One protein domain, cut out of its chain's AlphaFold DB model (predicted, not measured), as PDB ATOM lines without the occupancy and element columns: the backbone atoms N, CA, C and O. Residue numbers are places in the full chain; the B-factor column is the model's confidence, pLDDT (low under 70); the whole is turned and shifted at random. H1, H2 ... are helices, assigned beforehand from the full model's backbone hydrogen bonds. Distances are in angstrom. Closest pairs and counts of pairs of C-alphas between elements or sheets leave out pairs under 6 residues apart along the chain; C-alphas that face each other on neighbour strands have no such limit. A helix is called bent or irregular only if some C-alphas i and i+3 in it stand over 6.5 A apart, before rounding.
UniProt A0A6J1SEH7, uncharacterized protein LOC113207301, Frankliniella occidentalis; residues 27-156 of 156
ATOM      1  N   LYS A  27     -56.334  25.524 -40.857       80.06
ATOM      2  CA  LYS A  27     -56.136  24.867 -39.563       80.06
ATOM      3  C   LYS A  27     -54.847  24.047 -39.516       80.06
ATOM      4  O   LYS A  27     -54.045  24.192 -38.600       80.06
ATOM      5  N   GLU A  28     -54.639  23.206 -40.526       83.69
ATOM      6  CA  GLU A  28     -53.467  22.332 -40.623       83.69
ATOM      7  C   GLU A  28     -52.186  23.146 -40.849       83.69
ATOM      8  O   GLU A  28     -51.134  22.860 -40.274       83.69
ATOM      9  N   TYR A  29     -52.298  24.216 -41.641       82.62
ATOM     10  CA  TYR A  29     -51.217  25.168 -41.862       82.62
ATOM     11  C   TYR A  29     -50.786  25.847 -40.557       82.62
ATOM     12  O   TYR A  29     -49.603  25.842 -40.210       82.62
ATOM     13  N   LEU A  30     -51.753  26.401 -39.818       82.25
ATOM     14  CA  LEU A  30     -51.495  27.044 -38.536       82.25
ATOM     15  C   LEU A  30     -50.890  26.044 -37.552       82.25
ATOM     16  O   LEU A  30     -49.871  26.342 -36.941       82.25
ATOM     17  N   LYS A  31     -51.446  24.831 -37.462       81.62
ATOM     18  CA  LYS A  31     -50.895  23.763 -36.625       81.62
ATOM     19  C   LYS A  31     -49.428  23.469 -36.952       81.62
ATOM     20  O   LYS A  31     -48.601  23.469 -36.051       81.62
ATOM     21  N   THR A  32     -49.098  23.276 -38.228       84.44
ATOM     22  CA  THR A  32     -47.723  22.975 -38.668       84.44
ATOM     23  C   THR A  32     -46.748  24.080 -38.269       84.44
ATOM     24  O   THR A  32     -45.622  23.811 -37.856       84.44
ATOM     25  N   CYS A  33     -47.180  25.333 -38.375       81.50
ATOM     26  CA  CYS A  33     -46.397  26.465 -37.909       81.50
ATOM     27  C   CYS A  33     -46.190  26.445 -36.391       81.50
ATOM     28  O   CYS A  33     -45.071  26.611 -35.904       81.50
ATOM     29  N   LEU A  34     -47.276  26.255 -35.647       78.81
ATOM     30  CA  LEU A  34     -47.263  26.265 -34.195       78.81
ATOM     31  C   LEU A  34     -46.396  25.123 -33.644       78.81
ATOM     32  O   LEU A  34     -45.666  25.336 -32.684       78.81
ATOM     33  N   ASP A  35     -46.362  23.965 -34.302       82.38
ATOM     34  CA  ASP A  35     -45.536  22.821 -33.899       82.38
ATOM     35  C   ASP A  35     -44.015  23.132 -33.901       82.38
ATOM     36  O   ASP A  35     -43.242  22.428 -33.250       82.38
ATOM     37  N   GLN A  36     -43.563  24.209 -34.563       76.31
ATOM     38  CA  GLN A  36     -42.160  24.659 -34.530       76.31
ATOM     39  C   GLN A  36     -41.823  25.529 -33.307       76.31
ATOM     40  O   GLN A  36     -40.656  25.631 -32.920       76.31
ATOM     41  N   LEU A  37     -42.820  26.161 -32.680       73.19
ATOM     42  CA  LEU A  37     -42.591  27.116 -31.596       73.19
ATOM     43  C   LEU A  37     -42.103  26.482 -30.287       73.19
ATOM     44  O   LEU A  37     -41.255  27.107 -29.657       73.19
ATOM     45  N   PRO A  38     -42.527  25.281 -29.845       73.88
ATOM     46  CA  PRO A  38     -42.043  24.708 -28.586       73.88
ATOM     47  C   PRO A  38     -40.518  24.554 -28.523       73.88
ATOM     48  O   PRO A  38     -39.901  24.837 -27.495       73.88
ATOM     49  N   ALA A  39     -39.890  24.157 -29.634       76.75
ATOM     50  CA  ALA A  39     -38.435  24.040 -29.730       76.75
ATOM     51  C   ALA A  39     -37.732  25.405 -29.677       76.75
ATOM     52  O   ALA A  39     -36.620  25.504 -29.173       76.75
ATOM     53  N   ILE A  40     -38.388  26.453 -30.175       73.56
ATOM     54  CA  ILE A  40     -37.895  27.830 -30.137       73.56
ATOM     55  C   ILE A  40     -38.059  28.392 -28.719       73.56
ATOM     56  O   ILE A  40     -37.083  28.762 -28.083       73.56
ATOM     57  N   LEU A  41     -39.276  28.370 -28.172       71.75
ATOM     58  CA  LEU A  41     -39.642  28.961 -26.878       71.75
ATOM     59  C   LEU A  41     -38.967  28.295 -25.667       71.75
ATOM     60  O   LEU A  41     -38.941  28.876 -24.583       71.75
ATOM     61  N   SER A  42     -38.438  27.082 -25.827       75.50
ATOM     62  CA  SER A  42     -37.687  26.383 -24.777       75.50
ATOM     63  C   SER A  42     -36.210  26.789 -24.698       75.50
ATOM     64  O   SER A  42     -35.557  26.469 -23.703       75.50
ATOM     65  N   GLN A  43     -35.686  27.519 -25.689       75.25
ATOM     66  CA  GLN A  43     -34.297  27.979 -25.703       75.25
ATOM     67  C   GLN A  43     -34.065  29.027 -24.612       75.25
ATOM     68  O   GLN A  43     -34.799  30.010 -24.496       75.25
ATOM     69  N   HIS A  44     -33.027  28.824 -23.798       70.06
ATOM     70  CA  HIS A  44     -32.682  29.767 -22.734       70.06
ATOM     71  C   HIS A  44     -32.275  31.125 -23.318       70.06
ATOM     72  O   HIS A  44     -32.536  32.162 -22.722       70.06
ATOM     73  N   GLU A  45     -31.669  31.130 -24.497       71.62
ATOM     74  CA  GLU A  45     -31.199  32.308 -25.220       71.62
ATOM     75  C   GLU A  45     -32.327  33.272 -25.626       71.62
ATOM     76  O   GLU A  45     -32.052  34.414 -25.983       71.62
ATOM     77  N   LEU A  46     -33.590  32.832 -25.559       70.56
ATOM     78  CA  LEU A  46     -34.771  33.674 -25.778       70.56
ATOM     79  C   LEU A  46     -35.371  34.229 -24.481       70.56
ATOM     80  O   LEU A  46     -36.359  34.964 -24.525       70.56
ATOM     81  N   LYS A  47     -34.810  33.873 -23.320       73.00
ATOM     82  CA  LYS A  47     -35.243  34.399 -22.026       73.00
ATOM     83  C   LYS A  47     -34.542  35.727 -21.767       73.00
ATOM     84  O   LYS A  47     -33.326  35.768 -21.607       73.00
ATOM     85  N   GLY A  48     -35.328  36.795 -21.676       78.00
ATOM     86  CA  GLY A  48     -34.815  38.134 -21.399       78.00
ATOM     87  C   GLY A  48     -34.401  38.898 -22.659       78.00
ATOM     88  O   GLY A  48     -34.746  38.531 -23.783       78.00
ATOM     89  N   ILE A  49     -33.716  40.020 -22.455       83.62
ATOM     90  CA  ILE A  49     -33.225  40.885 -23.530       83.62
ATOM     91  C   ILE A  49     -31.866  40.345 -24.008       83.62
ATOM     92  O   ILE A  49     -30.958  40.252 -23.181       83.62
ATOM     93  N   PRO A  50     -31.674  40.034 -25.309       88.31
ATOM     94  CA  PRO A  50     -30.411  39.498 -25.813       88.31
ATOM     95  C   PRO A  50     -29.238  40.435 -25.533       88.31
ATOM     96  O   PRO A  50     -29.268  41.608 -25.912       88.31
ATOM     97  N   THR A  51     -28.184  39.923 -24.908       88.69
ATOM     98  CA  THR A  51     -27.014  40.714 -24.496       88.69
ATOM     99  C   THR A  51     -25.705  40.234 -25.100       88.69
ATOM    100  O   THR A  51     -24.735  40.996 -25.133       88.69
ATOM    101  N   SER A  52     -25.694  39.021 -25.649       90.06
ATOM    102  CA  SER A  52     -24.575  38.453 -26.391       90.06
ATOM    103  C   SER A  52     -24.889  38.305 -27.882       90.06
ATOM    104  O   SER A  52     -26.041  38.334 -28.317       90.06
ATOM    105  N   LEU A  53     -23.838  38.140 -28.693       90.69
ATOM    106  CA  LEU A  53     -23.981  37.890 -30.130       90.69
ATOM    107  C   LEU A  53     -24.802  36.621 -30.397       90.69
ATOM    108  O   LEU A  53     -25.659  36.631 -31.274       90.69
ATOM    109  N   GLN A  54     -24.541  35.574 -29.611       90.75
ATOM    110  CA  GLN A  54     -25.214  34.283 -29.693       90.75
ATOM    111  C   GLN A  54     -26.700  34.406 -29.350       90.75
ATOM    112  O   GLN A  54     -27.531  33.981 -30.145       90.75
ATOM    113  N   GLU A  55     -27.045  35.027 -28.216       89.62
ATOM    114  CA  GLU A  55     -28.450  35.270 -27.846       89.62
ATOM    115  C   GLU A  55     -29.179  36.060 -28.928       89.62
ATOM    116  O   GLU A  55     -30.322  35.762 -29.270       89.62
ATOM    117  N   LEU A  56     -28.501  37.055 -29.504       91.44
ATOM    118  CA  LEU A  56     -29.100  37.886 -30.529       91.44
ATOM    119  C   LEU A  56     -29.347  37.123 -31.835       91.44
ATOM    120  O   LEU A  56     -30.410  37.284 -32.432       91.44
ATOM    121  N   ASP A  57     -28.414  36.274 -32.266       92.06
ATOM    122  CA  ASP A  57     -28.625  35.403 -33.428       92.06
ATOM    123  C   ASP A  57     -29.779  34.428 -33.198       92.06
ATOM    124  O   ASP A  57     -30.625  34.256 -34.082       92.06
ATOM    125  N   THR A  58     -29.867  33.852 -32.000       89.62
ATOM    126  CA  THR A  58     -30.970  32.968 -31.624       89.62
ATOM    127  C   THR A  58     -32.311  33.702 -31.658       89.62
ATOM    128  O   THR A  58     -33.259  33.220 -32.283       89.62
ATOM    129  N   ALA A  59     -32.386  34.913 -31.096       89.62
ATOM    130  CA  ALA A  59     -33.580  35.757 -31.149       89.62
ATOM    131  C   ALA A  59     -33.975  36.126 -32.586       89.62
ATOM    132  O   ALA A  59     -35.151  36.063 -32.950       89.62
ATOM    133  N   CYS A  60     -33.002  36.460 -33.434       93.19
ATOM    134  CA  CYS A  60     -33.232  36.754 -34.846       93.19
ATOM    135  C   CYS A  60     -33.763  35.544 -35.622       93.19
ATOM    136  O   CYS A  60     -34.681  35.688 -36.435       93.19
ATOM    137  N   HIS A  61     -33.211  34.356 -35.368       90.69
ATOM    138  CA  HIS A  61     -33.676  33.116 -35.977       90.69
ATOM    139  C   HIS A  61     -35.113  32.794 -35.546       90.69
ATOM    140  O   HIS A  61     -35.983  32.615 -36.398       90.69
ATOM    141  N   ALA A  62     -35.381  32.820 -34.237       87.06
ATOM    142  CA  ALA A  62     -36.703  32.602 -33.659       87.06
ATOM    143  C   ALA A  62     -37.760  33.548 -34.250       87.06
ATOM    144  O   ALA A  62     -38.800  33.104 -34.744       87.06
ATOM    145  N   PHE A  63     -37.468  34.853 -34.256       89.69
ATOM    146  CA  PHE A  63     -38.373  35.870 -34.781       89.69
ATOM    147  C   PHE A  63     -38.641  35.683 -36.277       89.69
ATOM    148  O   PHE A  63     -39.788  35.758 -36.715       89.69
ATOM    149  N   THR A  64     -37.602  35.401 -37.069       91.19
ATOM    150  CA  THR A  64     -37.744  35.197 -38.520       91.19
ATOM    151  C   THR A  64     -38.603  33.974 -38.831       91.19
ATOM    152  O   THR A  64     -39.476  34.046 -39.700       91.19
ATOM    153  N   THR A  65     -38.405  32.872 -38.105       88.31
ATOM    154  CA  THR A  65     -39.207  31.652 -38.254       88.31
ATOM    155  C   THR A  65     -40.674  31.914 -37.908       88.31
ATOM    156  O   THR A  65     -41.555  31.650 -38.729       88.31
ATOM    157  N   GLY A  66     -40.943  32.530 -36.751       86.50
ATOM    158  CA  GLY A  66     -42.305  32.873 -36.331       86.50
ATOM    159  C   GLY A  66     -43.007  33.833 -37.297       86.50
ATOM    160  O   GLY A  66     -44.135  33.581 -37.718       86.50
ATOM    161  N   MET A  67     -42.332  34.903 -37.727       91.50
ATOM    162  CA  MET A  67     -42.908  35.875 -38.666       91.50
ATOM    163  C   MET A  67     -43.139  35.309 -40.060       91.50
ATOM    164  O   MET A  67     -44.117  35.679 -40.702       91.50
ATOM    165  N   THR A  68     -42.304  34.377 -40.520       91.38
ATOM    166  CA  THR A  68     -42.545  33.689 -41.796       91.38
ATOM    167  C   THR A  68     -43.857  32.910 -41.749       91.38
ATOM    168  O   THR A  68     -44.639  32.954 -42.701       91.38
ATOM    169  N   CYS A  69     -44.135  32.236 -40.632       89.56
ATOM    170  CA  CYS A  69     -45.428  31.603 -40.433       89.56
ATOM    171  C   CYS A  69     -46.573  32.620 -40.430       89.56
ATOM    172  O   CYS A  69     -47.533  32.435 -41.180       89.56
ATOM    173  N   VAL A  70     -46.474  33.677 -39.615       90.00
ATOM    174  CA  VAL A  70     -47.530  34.694 -39.509       90.00
ATOM    175  C   VAL A  70     -47.830  35.287 -40.883       90.00
ATOM    176  O   VAL A  70     -48.995  35.379 -41.260       90.00
ATOM    177  N   ASP A  71     -46.809  35.594 -41.681       92.56
ATOM    178  CA  ASP A  71     -46.963  36.172 -43.019       92.56
ATOM    179  C   ASP A  71     -47.626  35.216 -44.001       92.56
ATOM    180  O   ASP A  71     -48.454  35.617 -44.822       92.56
ATOM    181  N   ASN A  72     -47.287  33.934 -43.938       91.31
ATOM    182  CA  ASN A  72     -47.914  32.943 -44.795       91.31
ATOM    183  C   ASN A  72     -49.356  32.650 -44.375       91.31
ATOM    184  O   ASN A  72     -50.226  32.588 -45.241       91.31
ATOM    185  N   PHE A  73     -49.631  32.506 -43.078       89.44
ATOM    186  CA  PHE A  73     -50.990  32.316 -42.580       89.44
ATOM    187  C   PHE A  73     -51.854  33.529 -42.931       89.44
ATOM    188  O   PHE A  73     -52.914  33.387 -43.530       89.44
ATOM    189  N   THR A  74     -51.349  34.735 -42.680       90.56
ATOM    190  CA  THR A  74     -52.035  35.987 -43.008       90.56
ATOM    191  C   THR A  74     -52.406  36.052 -44.486       90.56
ATOM    192  O   THR A  74     -53.569  36.268 -44.824       90.56
ATOM    193  N   ARG A  75     -51.448  35.792 -45.385       92.00
ATOM    194  CA  ARG A  75     -51.687  35.876 -46.833       92.00
ATOM    195  C   ARG A  75     -52.654  34.819 -47.361       92.00
ATOM    196  O   ARG A  75     -53.431  35.133 -48.257       92.00
ATOM    197  N   ASN A  76     -52.584  33.592 -46.844       89.75
ATOM    198  CA  ASN A  76     -53.320  32.456 -47.406       89.75
ATOM    199  C   ASN A  76     -54.661  32.184 -46.709       89.75
ATOM    200  O   ASN A  76     -55.526  31.545 -47.303       89.75
ATOM    201  N   CYS A  77     -54.836  32.646 -45.469       88.88
ATOM    202  CA  CYS A  77     -55.950  32.234 -44.614       88.88
ATOM    203  C   CYS A  77     -56.830  33.371 -44.108       88.88
ATOM    204  O   CYS A  77     -57.949  33.098 -43.681       88.88
ATOM    205  N   LEU A  78     -56.362  34.620 -44.145       88.94
ATOM    206  CA  LEU A  78     -57.119  35.757 -43.623       88.94
ATOM    207  C   LEU A  78     -57.756  36.591 -44.735       88.94
ATOM    208  O   LEU A  78     -57.174  36.795 -45.799       88.94
ATOM    209  N   GLU A  79     -58.940  37.131 -44.450       88.94
ATOM    210  CA  GLU A  79     -59.596  38.158 -45.261       88.94
ATOM    211  C   GLU A  79     -58.836  39.490 -45.195       88.94
ATOM    212  O   GLU A  79     -58.078  39.743 -44.258       88.94
ATOM    213  N   LYS A  80     -59.053  40.378 -46.171       90.44
ATOM    214  CA  LYS A  80     -58.259  41.607 -46.350       90.44
ATOM    215  C   LYS A  80     -58.200  42.513 -45.118       90.44
ATOM    216  O   LYS A  80     -57.125  43.017 -44.799       90.44
ATOM    217  N   ASP A  81     -59.308  42.672 -44.404       90.81
ATOM    218  CA  ASP A  81     -59.338  43.504 -43.198       90.81
ATOM    219  C   ASP A  81     -58.498  42.893 -42.070       90.81
ATOM    220  O   ASP A  81     -57.721  43.590 -41.415       90.81
ATOM    221  N   LYS A  82     -58.573  41.567 -41.909       89.25
ATOM    222  CA  LYS A  82     -57.745  40.819 -40.956       89.25
ATOM    223  C   LYS A  82     -56.270  40.816 -41.364       89.25
ATOM    224  O   LYS A  82     -55.418  40.917 -40.489       89.25
ATOM    225  N   GLN A  83     -55.960  40.772 -42.665       93.38
ATOM    226  CA  GLN A  83     -54.586  40.914 -43.165       93.38
ATOM    227  C   GLN A  83     -53.978  42.241 -42.719       93.38
ATOM    228  O   GLN A  83     -52.933  42.255 -42.076       93.38
ATOM    229  N   LYS A  84     -54.681  43.345 -42.988       94.38
ATOM    230  CA  LYS A  84     -54.233  44.686 -42.607       94.38
ATOM    231  C   LYS A  84     -54.078  44.829 -41.094       94.38
ATOM    232  O   LYS A  84     -53.141  45.475 -40.632       94.38
ATOM    233  N   TRP A  85     -54.999  44.252 -40.323       92.94
ATOM    234  CA  TRP A  85     -54.908  44.267 -38.868       92.94
ATOM    235  C   TRP A  85     -53.641  43.548 -38.384       92.94
ATOM    236  O   TRP A  85     -52.842  44.178 -37.697       92.94
ATOM    237  N   VAL A  86     -53.389  42.308 -38.829       91.62
ATOM    238  CA  VAL A  86     -52.171  41.568 -38.450       91.62
ATOM    239  C   VAL A  86     -50.915  42.327 -38.876       91.62
ATOM    240  O   VAL A  86     -50.005  42.497 -38.069       91.62
ATOM    241  N   GLU A  87     -50.870  42.823 -40.117       93.81
ATOM    242  CA  GLU A  87     -49.738  43.596 -40.644       93.81
ATOM    243  C   GLU A  87     -49.409  44.810 -39.771       93.81
ATOM    244  O   GLU A  87     -48.238  45.028 -39.452       93.81
ATOM    245  N   ASN A  88     -50.426  45.563 -39.345       94.75
ATOM    246  CA  ASN A  88     -50.249  46.714 -38.462       94.75
ATOM    247  C   ASN A  88     -49.766  46.301 -37.069       94.75
ATOM    248  O   ASN A  88     -48.872  46.947 -36.522       94.75
ATOM    249  N   THR A  89     -50.321  45.224 -36.510       93.06
ATOM    250  CA  THR A  89     -49.966  44.742 -35.173       93.06
ATOM    251  C   THR A  89     -48.502  44.308 -35.094       93.06
ATOM    252  O   THR A  89     -47.797  44.652 -34.146       93.06
ATOM    253  N   VAL A  90     -47.992  43.622 -36.122       93.69
ATOM    254  CA  VAL A  90     -46.604  43.126 -36.132       93.69
ATOM    255  C   VAL A  90     -45.592  44.116 -36.722       93.69
ATOM    256  O   VAL A  90     -44.386  43.859 -36.674       93.69
ATOM    257  N   ALA A  91     -46.037  45.250 -37.278       95.69
ATOM    258  CA  ALA A  91     -45.181  46.191 -38.008       95.69
ATOM    259  C   ALA A  91     -43.999  46.703 -37.171       95.69
ATOM    260  O   ALA A  91     -42.855  46.691 -37.633       95.69
ATOM    261  N   GLY A  92     -44.259  47.116 -35.926       94.06
ATOM    262  CA  GLY A  92     -43.227  47.638 -35.026       94.06
ATOM    263  C   GLY A  92     -42.165  46.592 -34.680       94.06
ATOM    264  O   GLY A  92     -40.963  46.873 -34.733       94.06
ATOM    265  N   ALA A  93     -42.597  45.359 -34.409       92.25
ATOM    266  CA  ALA A  93     -41.694  44.243 -34.149       92.25
ATOM    267  C   ALA A  93     -40.845  43.918 -35.388       92.25
ATOM    268  O   ALA A  93     -39.620  43.830 -35.290       92.25
ATOM    269  N   LYS A  94     -41.461  43.837 -36.578       95.44
ATOM    270  CA  LYS A  94     -40.749  43.589 -37.843       95.44
ATOM    271  C   LYS A  94     -39.713  44.660 -38.153       95.44
ATOM    272  O   LYS A  94     -38.599  44.322 -38.549       95.44
ATOM    273  N   ALA A  95     -40.049  45.935 -37.975       95.19
ATOM    274  CA  ALA A  95     -39.113  47.034 -38.196       95.19
ATOM    275  C   ALA A  95     -37.913  46.945 -37.240       95.19
ATOM    276  O   ALA A  95     -36.762  47.034 -37.674       95.19
ATOM    277  N   THR A  96     -38.183  46.690 -35.958       91.88
ATOM    278  CA  THR A  96     -37.157  46.548 -34.916       91.88
ATOM    279  C   THR A  96     -36.208  45.393 -35.223       91.88
ATOM    280  O   THR A  96     -34.997  45.600 -35.319       91.88
ATOM    281  N   PHE A  97     -36.740  44.193 -35.463       93.62
ATOM    282  CA  PHE A  97     -35.925  43.021 -35.789       93.62
ATOM    283  C   PHE A  97     -35.249  43.135 -37.159       93.62
ATOM    284  O   PHE A  97     -34.149  42.626 -37.339       93.62
ATOM    285  N   SER A  98     -35.826  43.858 -38.124       94.31
ATOM    286  CA  SER A  98     -35.139  44.148 -39.387       94.31
ATOM    287  C   SER A  98     -33.860  44.956 -39.151       94.31
ATOM    288  O   SER A  98     -32.804  44.593 -39.670       94.31
ATOM    289  N   MET A  99     -33.914  46.006 -38.321       93.00
ATOM    290  CA  MET A  99     -32.718  46.769 -37.948       93.00
ATOM    291  C   MET A  99     -31.735  45.910 -37.153       93.00
ATOM    292  O   MET A  99     -30.558  45.839 -37.498       93.00
ATOM    293  N   LEU A 100     -32.227  45.217 -36.127       92.44
ATOM    294  CA  LEU A 100     -31.398  44.461 -35.198       92.44
ATOM    295  C   LEU A 100     -30.690  43.263 -35.853       92.44
ATOM    296  O   LEU A 100     -29.524  43.003 -35.567       92.44
ATOM    297  N   CYS A 101     -31.366  42.565 -36.768       94.56
ATOM    298  CA  CYS A 101     -30.861  41.331 -37.369       94.56
ATOM    299  C   CYS A 101     -30.114  41.541 -38.687       94.56
ATOM    300  O   CYS A 101     -29.272  40.716 -39.035       94.56
ATOM    301  N   LYS A 102     -30.404  42.613 -39.442       94.38
ATOM    302  CA  LYS A 102     -29.817  42.829 -40.781       94.38
ATOM    303  C   LYS A 102     -28.778  43.944 -40.824       94.38
ATOM    304  O   LYS A 102     -27.907  43.919 -41.690       94.38
ATOM    305  N   ASN A 103     -28.848  44.929 -39.928       95.12
ATOM    306  CA  ASN A 103     -27.910  46.046 -39.929       95.12
ATOM    307  C   ASN A 103     -26.776  45.795 -38.929       95.12
ATOM    308  O   ASN A 103     -26.944  45.964 -37.723       95.12
ATOM    309  N   LYS A 104     -25.591  45.449 -39.444       92.94
ATOM    310  CA  LYS A 104     -24.413  45.179 -38.610       92.94
ATOM    311  C   LYS A 104     -24.029  46.365 -37.715       92.94
ATOM    312  O   LYS A 104     -23.730  46.161 -36.546       92.94
ATOM    313  N   ALA A 105     -24.057  47.595 -38.229       93.31
ATOM    314  CA  ALA A 105     -23.663  48.770 -37.451       93.31
ATOM    315  C   ALA A 105     -24.628  49.029 -36.283       93.31
ATOM    316  O   ALA A 105     -24.194  49.317 -35.168       93.31
ATOM    317  N   PHE A 106     -25.933  48.870 -36.523       93.06
ATOM    318  CA  PHE A 106     -26.944  48.958 -35.471       93.06
ATOM    319  C   PHE A 106     -26.776  47.833 -34.445       93.06
ATOM    320  O   PHE A 106     -26.802  48.083 -33.245       93.06
ATOM    321  N   ARG A 107     -26.538  46.605 -34.915       93.44
ATOM    322  CA  ARG A 107     -26.288  45.430 -34.076       93.44
ATOM    323  C   ARG A 107     -25.073  45.606 -33.160       93.44
ATOM    324  O   ARG A 107     -25.167  45.321 -31.969       93.44
ATOM    325  N   ASP A 108     -23.965  46.120 -33.688       92.94
ATOM    326  CA  ASP A 108     -22.756  46.397 -32.903       92.94
ATOM    327  C   ASP A 108     -23.038  47.453 -31.812       92.94
ATOM    328  O   ASP A 108     -22.615  47.300 -30.665       92.94
ATOM    329  N   GLN A 109     -23.792  48.511 -32.142       93.19
ATOM    330  CA  GLN A 109     -24.196  49.527 -31.162       93.19
ATOM    331  C   GLN A 109     -25.168  48.981 -30.113       93.19
ATOM    332  O   GLN A 109     -25.000  49.265 -28.930       93.19
ATOM    333  N   TYR A 110     -26.152  48.182 -30.523       91.81
ATOM    334  CA  TYR A 110     -27.086  47.523 -29.615       91.81
ATOM    335  C   TYR A 110     -26.333  46.689 -28.573       91.81
ATOM    336  O   TYR A 110     -26.538  46.883 -27.378       91.81
ATOM    337  N   LEU A 111     -25.405  45.829 -29.008       92.69
ATOM    338  CA  LEU A 111     -24.621  44.985 -28.100       92.69
ATOM    339  C   LEU A 111     -23.719  45.810 -27.180       92.69
ATOM    340  O   LEU A 111     -23.571  45.476 -26.007       92.69
ATOM    341  N   LYS A 112     -23.163  46.925 -27.670       93.19
ATOM    342  CA  LYS A 112     -22.379  47.851 -26.841       93.19
ATOM    343  C   LYS A 112     -23.194  48.429 -25.676       93.19
ATOM    344  O   LYS A 112     -22.637  48.651 -24.602       93.19
ATOM    345  N   TYR A 113     -24.486  48.677 -25.880       90.50
ATOM    346  CA  TYR A 113     -25.366  49.295 -24.884       90.50
ATOM    347  C   TYR A 113     -26.383  48.325 -24.267       90.50
ATOM    348  O   TYR A 113     -27.230  48.758 -23.490       90.50
ATOM    349  N   SER A 114     -26.286  47.020 -24.537       86.44
ATOM    350  CA  SER A 114     -27.258  46.019 -24.071       86.44
ATOM    351  C   SER A 114     -27.408  46.019 -22.542       86.44
ATOM    352  O   SER A 114     -28.512  45.933 -22.004       86.44
ATOM    353  N   SER A 115     -26.301  46.243 -21.828       82.44
ATOM    354  CA  SER A 115     -26.271  46.355 -20.365       82.44
ATOM    355  C   SER A 115     -27.078  47.530 -19.790       82.44
ATOM    356  O   SER A 115     -27.461  47.482 -18.620       82.44
ATOM    357  N   CYS A 116     -27.371  48.571 -20.580       83.19
ATOM    358  CA  CYS A 116     -28.243  49.665 -20.156       83.19
ATOM    359  C   CYS A 116     -29.689  49.188 -19.983       83.19
ATOM    360  O   CYS A 116     -30.358  49.626 -19.049       83.19
ATOM    361  N   PHE A 117     -30.152  48.261 -20.827       75.56
ATOM    362  CA  PHE A 117     -31.497  47.697 -20.719       75.56
ATOM    363  C   PHE A 117     -31.624  46.811 -19.478       75.56
ATOM    364  O   PHE A 117     -32.588  46.960 -18.730       75.56
ATOM    365  N   LEU A 118     -30.601  45.998 -19.186       71.31
ATOM    366  CA  LEU A 118     -30.567  45.115 -18.012       71.31
ATOM    367  C   LEU A 118     -30.629  45.858 -16.669       71.31
ATOM    368  O   LEU A 118     -31.204  45.359 -15.709       71.31
ATOM    369  N   LYS A 119     -30.021  47.046 -16.585       66.19
ATOM    370  CA  LYS A 119     -29.962  47.850 -15.347       66.19
ATOM    371  C   LYS A 119     -31.142  48.804 -15.175       66.19
ATOM    372  O   LYS A 119     -31.189  49.548 -14.198       66.19
ATOM    373  N   SER A 120     -32.049  48.836 -16.143       60.91
ATOM    374  CA  SER A 120     -33.196  49.736 -16.150       60.91
ATOM    375  C   SER A 120     -34.467  49.007 -15.713       60.91
ATOM    376  O   SER A 120     -34.550  47.783 -15.801       60.91
ATOM    377  N   SER A 121     -35.494  49.761 -15.314       59.75
ATOM    378  CA  SER A 121     -36.844  49.239 -15.032       59.75
ATOM    379  C   SER A 121     -37.475  48.487 -16.214       59.75
ATOM    380  O   SER A 121     -38.462  47.775 -16.041       59.75
ATOM    381  N   VAL A 122     -36.888  48.607 -17.411       65.00
ATOM    382  CA  VAL A 122     -37.248  47.814 -18.587       65.00
ATOM    383  C   VAL A 122     -37.037  46.323 -18.325       65.00
ATOM    384  O   VAL A 122     -37.871  45.542 -18.760       65.00
ATOM    385  N   ASN A 123     -35.995  45.916 -17.589       67.62
ATOM    386  CA  ASN A 123     -35.708  44.498 -17.367       67.62
ATOM    387  C   ASN A 123     -36.746  43.815 -16.459       67.62
ATOM    388  O   ASN A 123     -37.267  42.763 -16.812       67.62
ATOM    389  N   GLU A 124     -37.118  44.442 -15.336       69.44
ATOM    390  CA  GLU A 124     -38.161  43.900 -14.443       69.44
ATOM    391  C   GLU A 124     -39.524  43.800 -15.143       69.44
ATOM    392  O   GLU A 124     -40.221  42.791 -15.024       69.44
ATOM    393  N   GLY A 125     -39.899  44.831 -15.910       72.94
ATOM    394  CA  GLY A 125     -41.135  44.810 -16.690       72.94
ATOM    395  C   GLY A 125     -41.097  43.781 -17.821       72.94
ATOM    396  O   GLY A 125     -42.103  43.126 -18.097       72.94
ATOM    397  N   TRP A 126     -39.938  43.615 -18.458       76.56
ATOM    398  CA  TRP A 126     -39.738  42.665 -19.544       76.56
ATOM    399  C   TRP A 126     -39.880  41.225 -19.070       76.56
ATOM    400  O   TRP A 126     -40.707  40.503 -19.621       76.56
ATOM    401  N   ASP A 127     -39.143  40.819 -18.036       77.19
ATOM    402  CA  ASP A 127     -39.146  39.433 -17.562       77.19
ATOM    403  C   ASP A 127     -40.547  38.997 -17.114       77.19
ATOM    404  O   ASP A 127     -41.006  37.903 -17.455       77.19
ATOM    405  N   HIS A 128     -41.276  39.883 -16.427       80.81
ATOM    406  CA  HIS A 128     -42.656  39.626 -16.027       80.81
ATOM    407  C   HIS A 128     -43.595  39.480 -17.236       80.81
ATOM    408  O   HIS A 128     -44.348  38.507 -17.332       80.81
ATOM    409  N   CYS A 129     -43.567  40.430 -18.175       80.69
ATOM    410  CA  CYS A 129     -44.469  40.425 -19.327       80.69
ATOM    411  C   CYS A 129     -44.149  39.296 -20.315       80.69
ATOM    412  O   CYS A 129     -45.058  38.583 -20.740       80.69
ATOM    413  N   ALA A 130     -42.873  39.102 -20.648       80.06
ATOM    414  CA  ALA A 130     -42.416  38.049 -21.547       80.06
ATOM    415  C   ALA A 130     -42.661  36.663 -20.941       80.06
ATOM    416  O   ALA A 130     -43.201  35.787 -21.616       80.06
ATOM    417  N   GLY A 131     -42.354  36.477 -19.652       79.00
ATOM    418  CA  GLY A 131     -42.631  35.230 -18.941       79.00
ATOM    419  C   GLY A 131     -44.121  34.890 -18.923       79.00
ATOM    420  O   GLY A 131     -44.504  33.766 -19.250       79.00
ATOM    421  N   ARG A 132     -44.982  35.875 -18.626       83.88
ATOM    422  CA  ARG A 132     -46.442  35.705 -18.682       83.88
ATOM    423  C   ARG A 132     -46.922  35.352 -20.090       83.88
ATOM    424  O   ARG A 132     -47.743  34.452 -20.232       83.88
ATOM    425  N   PHE A 133     -46.430  36.042 -21.118       81.12
ATOM    426  CA  PHE A 133     -46.806  35.773 -22.505       81.12
ATOM    427  C   PHE A 133     -46.422  34.352 -22.934       81.12
ATOM    428  O   PHE A 133     -47.268  33.624 -23.446       81.12
ATOM    429  N   ILE A 134     -45.183  33.928 -22.664       77.88
ATOM    430  CA  ILE A 134     -44.723  32.568 -22.973       77.88
ATOM    431  C   ILE A 134     -45.599  31.531 -22.261       77.88
ATOM    432  O   ILE A 134     -45.990  30.547 -22.886       77.88
ATOM    433  N   GLY A 135     -45.958  31.769 -20.995       80.69
ATOM    434  CA  GLY A 135     -46.883  30.909 -20.252       80.69
ATOM    435  C   GLY A 135     -48.249  30.782 -20.931       80.69
ATOM    436  O   GLY A 135     -48.709  29.667 -21.158       80.69
ATOM    437  N   LEU A 136     -48.858  31.900 -21.342       81.75
ATOM    438  CA  LEU A 136     -50.138  31.895 -22.067       81.75
ATOM    439  C   LEU A 136     -50.050  31.124 -23.390       81.75
ATOM    440  O   LEU A 136     -50.935  30.332 -23.702       81.75
ATOM    441  N   VAL A 137     -48.969  31.314 -24.150       76.94
ATOM    442  CA  VAL A 137     -48.748  30.588 -25.410       76.94
ATOM    443  C   VAL A 137     -48.615  29.085 -25.153       76.94
ATOM    444  O   VAL A 137     -49.265  28.296 -25.832       76.94
ATOM    445  N   GLN A 138     -47.822  28.675 -24.161       77.50
ATOM    446  CA  GLN A 138     -47.648  27.262 -23.805       77.50
ATOM    447  C   GLN A 138     -48.951  26.618 -23.315       77.50
ATOM    448  O   GLN A 138     -49.256  25.488 -23.697       77.50
ATOM    449  N   GLU A 139     -49.728  27.330 -22.495       81.25
ATOM    450  CA  GLU A 139     -51.034  26.874 -22.016       81.25
ATOM    451  C   GLU A 139     -52.025  26.667 -23.156       81.25
ATOM    452  O   GLU A 139     -52.728  25.652 -23.169       81.25
ATOM    453  N   GLU A 140     -52.089  27.601 -24.109       73.94
ATOM    454  CA  GLU A 140     -52.948  27.417 -25.273       73.94
ATOM    455  C   GLU A 140     -52.455  26.236 -26.104       73.94
ATOM    456  O   GLU A 140     -53.230  25.311 -26.301       73.94
ATOM    457  N   MET A 141     -51.164  26.153 -26.444       71.75
ATOM    458  CA  MET A 141     -50.606  25.023 -27.203       71.75
ATOM    459  C   MET A 141     -50.853  23.644 -26.576       71.75
ATOM    460  O   MET A 141     -50.990  22.654 -27.294       71.75
ATOM    461  N   ALA A 142     -50.904  23.556 -25.245       73.94
ATOM    462  CA  ALA A 142     -51.152  22.308 -24.528       73.94
ATOM    463  C   ALA A 142     -52.636  21.887 -24.515       73.94
ATOM    464  O   ALA A 142     -52.949  20.730 -24.214       73.94
ATOM    465  N   ARG A 143     -53.580  22.789 -24.817       68.12
ATOM    466  CA  ARG A 143     -55.016  22.468 -24.806       68.12
ATOM    467  C   ARG A 143     -55.419  21.739 -26.090       68.12
ATOM    468  O   ARG A 143     -55.278  22.235 -27.190       68.12
ATOM    469  N   ASN A 144     -56.063  20.583 -25.986       56.50
ATOM    470  CA  ASN A 144     -56.479  19.812 -27.166       56.50
ATOM    471  C   ASN A 144     -57.871  20.233 -27.709       56.50
ATOM    472  O   ASN A 144     -58.742  19.390 -27.917       56.50
ATOM    473  N   SER A 145     -58.144  21.541 -27.848       57.16
ATOM    474  CA  SER A 145     -59.506  22.066 -28.095       57.16
ATOM    475  C   SER A 145     -59.739  22.581 -29.519       57.16
ATOM    476  O   SER A 145     -58.915  23.302 -30.077       57.16
ATOM    477  N   SER A 146     -60.933  22.310 -30.064       55.53
ATOM    478  CA  SER A 146     -61.428  22.799 -31.364       55.53
ATOM    479  C   SER A 146     -61.562  24.325 -31.469       55.53
ATOM    480  O   SER A 146     -61.824  24.824 -32.559       55.53
ATOM    481  N   ARG A 147     -61.357  25.065 -30.368       57.28
ATOM    482  CA  ARG A 147     -61.447  26.534 -30.289       57.28
ATOM    483  C   ARG A 147     -60.093  27.267 -30.322       57.28
ATOM    484  O   ARG A 147     -60.036  28.459 -30.041       57.28
ATOM    485  N   HIS A 148     -59.015  26.555 -30.653       58.69
ATOM    486  CA  HIS A 148     -57.645  27.079 -30.737       58.69
ATOM    487  C   HIS A 148     -57.509  28.352 -31.585       58.69
ATOM    488  O   HIS A 148     -56.887  29.326 -31.174       58.69
ATOM    489  N   GLU A 149     -58.114  28.347 -32.769       56.62
ATOM    490  CA  GLU A 149     -57.900  29.370 -33.799       56.62
ATOM    491  C   GLU A 149     -58.497  30.731 -33.432       56.62
ATOM    492  O   GLU A 149     -57.914  31.765 -33.745       56.62
ATOM    493  N   GLU A 150     -59.639  30.740 -32.744       58.81
ATOM    494  CA  GLU A 150     -60.324  31.974 -32.345       58.81
ATOM    495  C   GLU A 150     -59.535  32.705 -31.248       58.81
ATOM    496  O   GLU A 150     -59.415  33.922 -31.285       58.81
ATOM    497  N   ARG A 151     -58.918  31.956 -30.325       60.56
ATOM    498  CA  ARG A 151     -58.212  32.507 -29.158       60.56
ATOM    499  C   ARG A 151     -56.746  32.827 -29.395       60.56
ATOM    500  O   ARG A 151     -56.246  33.787 -28.824       60.56
ATOM    501  N   ILE A 152     -56.050  32.076 -30.245       60.88
ATOM    502  CA  ILE A 152     -54.668  32.429 -30.618       60.88
ATOM    503  C   ILE A 152     -54.635  33.802 -31.299       60.88
ATOM    504  O   ILE A 152     -53.710  34.578 -31.079       60.88
ATOM    505  N   MET A 153     -55.686  34.134 -32.053       58.72
ATOM    506  CA  MET A 153     -55.862  35.459 -32.643       58.72
ATOM    507  C   MET A 153     -56.231  36.547 -31.622       58.72
ATOM    508  O   MET A 153     -56.021  37.713 -31.924       58.72
ATOM    509  N   GLU A 154     -56.750  36.201 -30.436       60.31
ATOM    510  CA  GLU A 154     -56.957  37.142 -29.315       60.31
ATOM    511  C   GLU A 154     -55.669  37.390 -28.506       60.31
ATOM    512  O   GLU A 154     -55.596  38.345 -27.734       60.31
ATOM    513  N   LEU A 155     -54.671  36.511 -28.649       54.44
ATOM    514  CA  LEU A 155     -53.346  36.645 -28.030       54.44
ATOM    515  C   LEU A 155     -52.342  37.401 -28.909       54.44
ATOM    516  O   LEU A 155     -51.271  37.768 -28.421       54.44
ATOM    517  N   CYS A 156     -52.673  37.591 -30.186       46.94
ATOM    518  CA  CYS A 156     -51.950  38.447 -31.122       46.94
ATOM    519  C   CYS A 156     -52.597  39.831 -31.166       46.94
ATOM    520  O   CYS A 156     -51.878  40.768 -31.562       46.94
TER     521      CYS A 156
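AT A GLANCE: This is residues 27 to 156 of the 156 residues of the protein "uncharacterized protein LOC113207301" of Frankliniella occidentalis (UniProt A0A6J1SEH7). A long helical hairpin, H3 with the bent H4 folding back along it, makes one side of an open frame; H5 stands across the end where H3 begins and H4 ends, and H6 runs back from H5 on the far side, apart from H3 and from both arms of H4. Short H1 and H2 lie by H3 toward H6, and small H7 sits near H1 and H6 at the other end. The printed part has 130 residues with seven named helices, H1 to H7 in order, and no named strand; its class is all helix. It is compact, with a radius of gyration of the C-alphas of 15.8 A, but elongated, spanning 45 by 28 by 24 A.

HOW THE PARTS SIT: Begin with H1, residues 27 to 34, which touches residues 66 to 73 of H3, residues 53 to 77; the closest C-alphas, Cys 33 and Cys 69, are 5.8 A apart, at a shallow tilt of 7 degrees, opposite ways. H2, residues 37 to 41, is near H3, with C-alphas 40 and 62 at 6.0 A. Next comes H4, residues 80 to 102, assigned as one helix by its hydrogen bonds but bent: C-alphas 89 and 92 are 7.3 A apart, and arms H4a, residues 80 to 89, and H4b, residues 92 to 102, stand at a steep tilt of 62 degrees. H3 and H4a form a helical hairpin, closest at C-alphas 74 and 83, 5.6 A, with a shallow tilt of 15 degrees. H4b touches residues 56 to 63 of H3 at a steep tilt of 48 degrees, closest at C-alphas 60 and 101, 5.7 A. H5, residues 104 to 118, touches H4b only at the corner, closest at C-alphas 100 and 107, 5.3 A; it is irregular, with C-alphas 112 and 115 at 7.7 A. H6, residues 121 to 142, is about perpendicular to H5, at 80 degrees, and near H2, with C-alphas 41 and 134 at 7.4 A. H7, residues 148 to 152, is near H6, with C-alphas 140 and 148 at 7.2 A. Every O i to N i+4 pair is within hydrogen-bond range in H1, H2, H3, H4a, H4b, H6 and H7; in H5, 7 of 11 are.

IN THESE COORDINATES: Find C-alpha 27 at (-56.136, 24.867, -39.563), where H1 begins. C-alpha 53 at (-23.981, 37.890, -30.130) starts H3, 35.5 A long. H4a measures 14.3 A, H4b 15.4 A, H5 21.5 A and H6 31.9 A; H7 ends at C-alpha 152, (-54.668, 32.429, -30.618).

THE WHOLE: The C-alphas farthest apart, Lys 112 and Ser 146, are 46.6 A apart. The printed part has no cut; the link from H2 to H3, 11 residues, is long. The model's pLDDT is under 70 at residues 119 to 124 and 143 to 156.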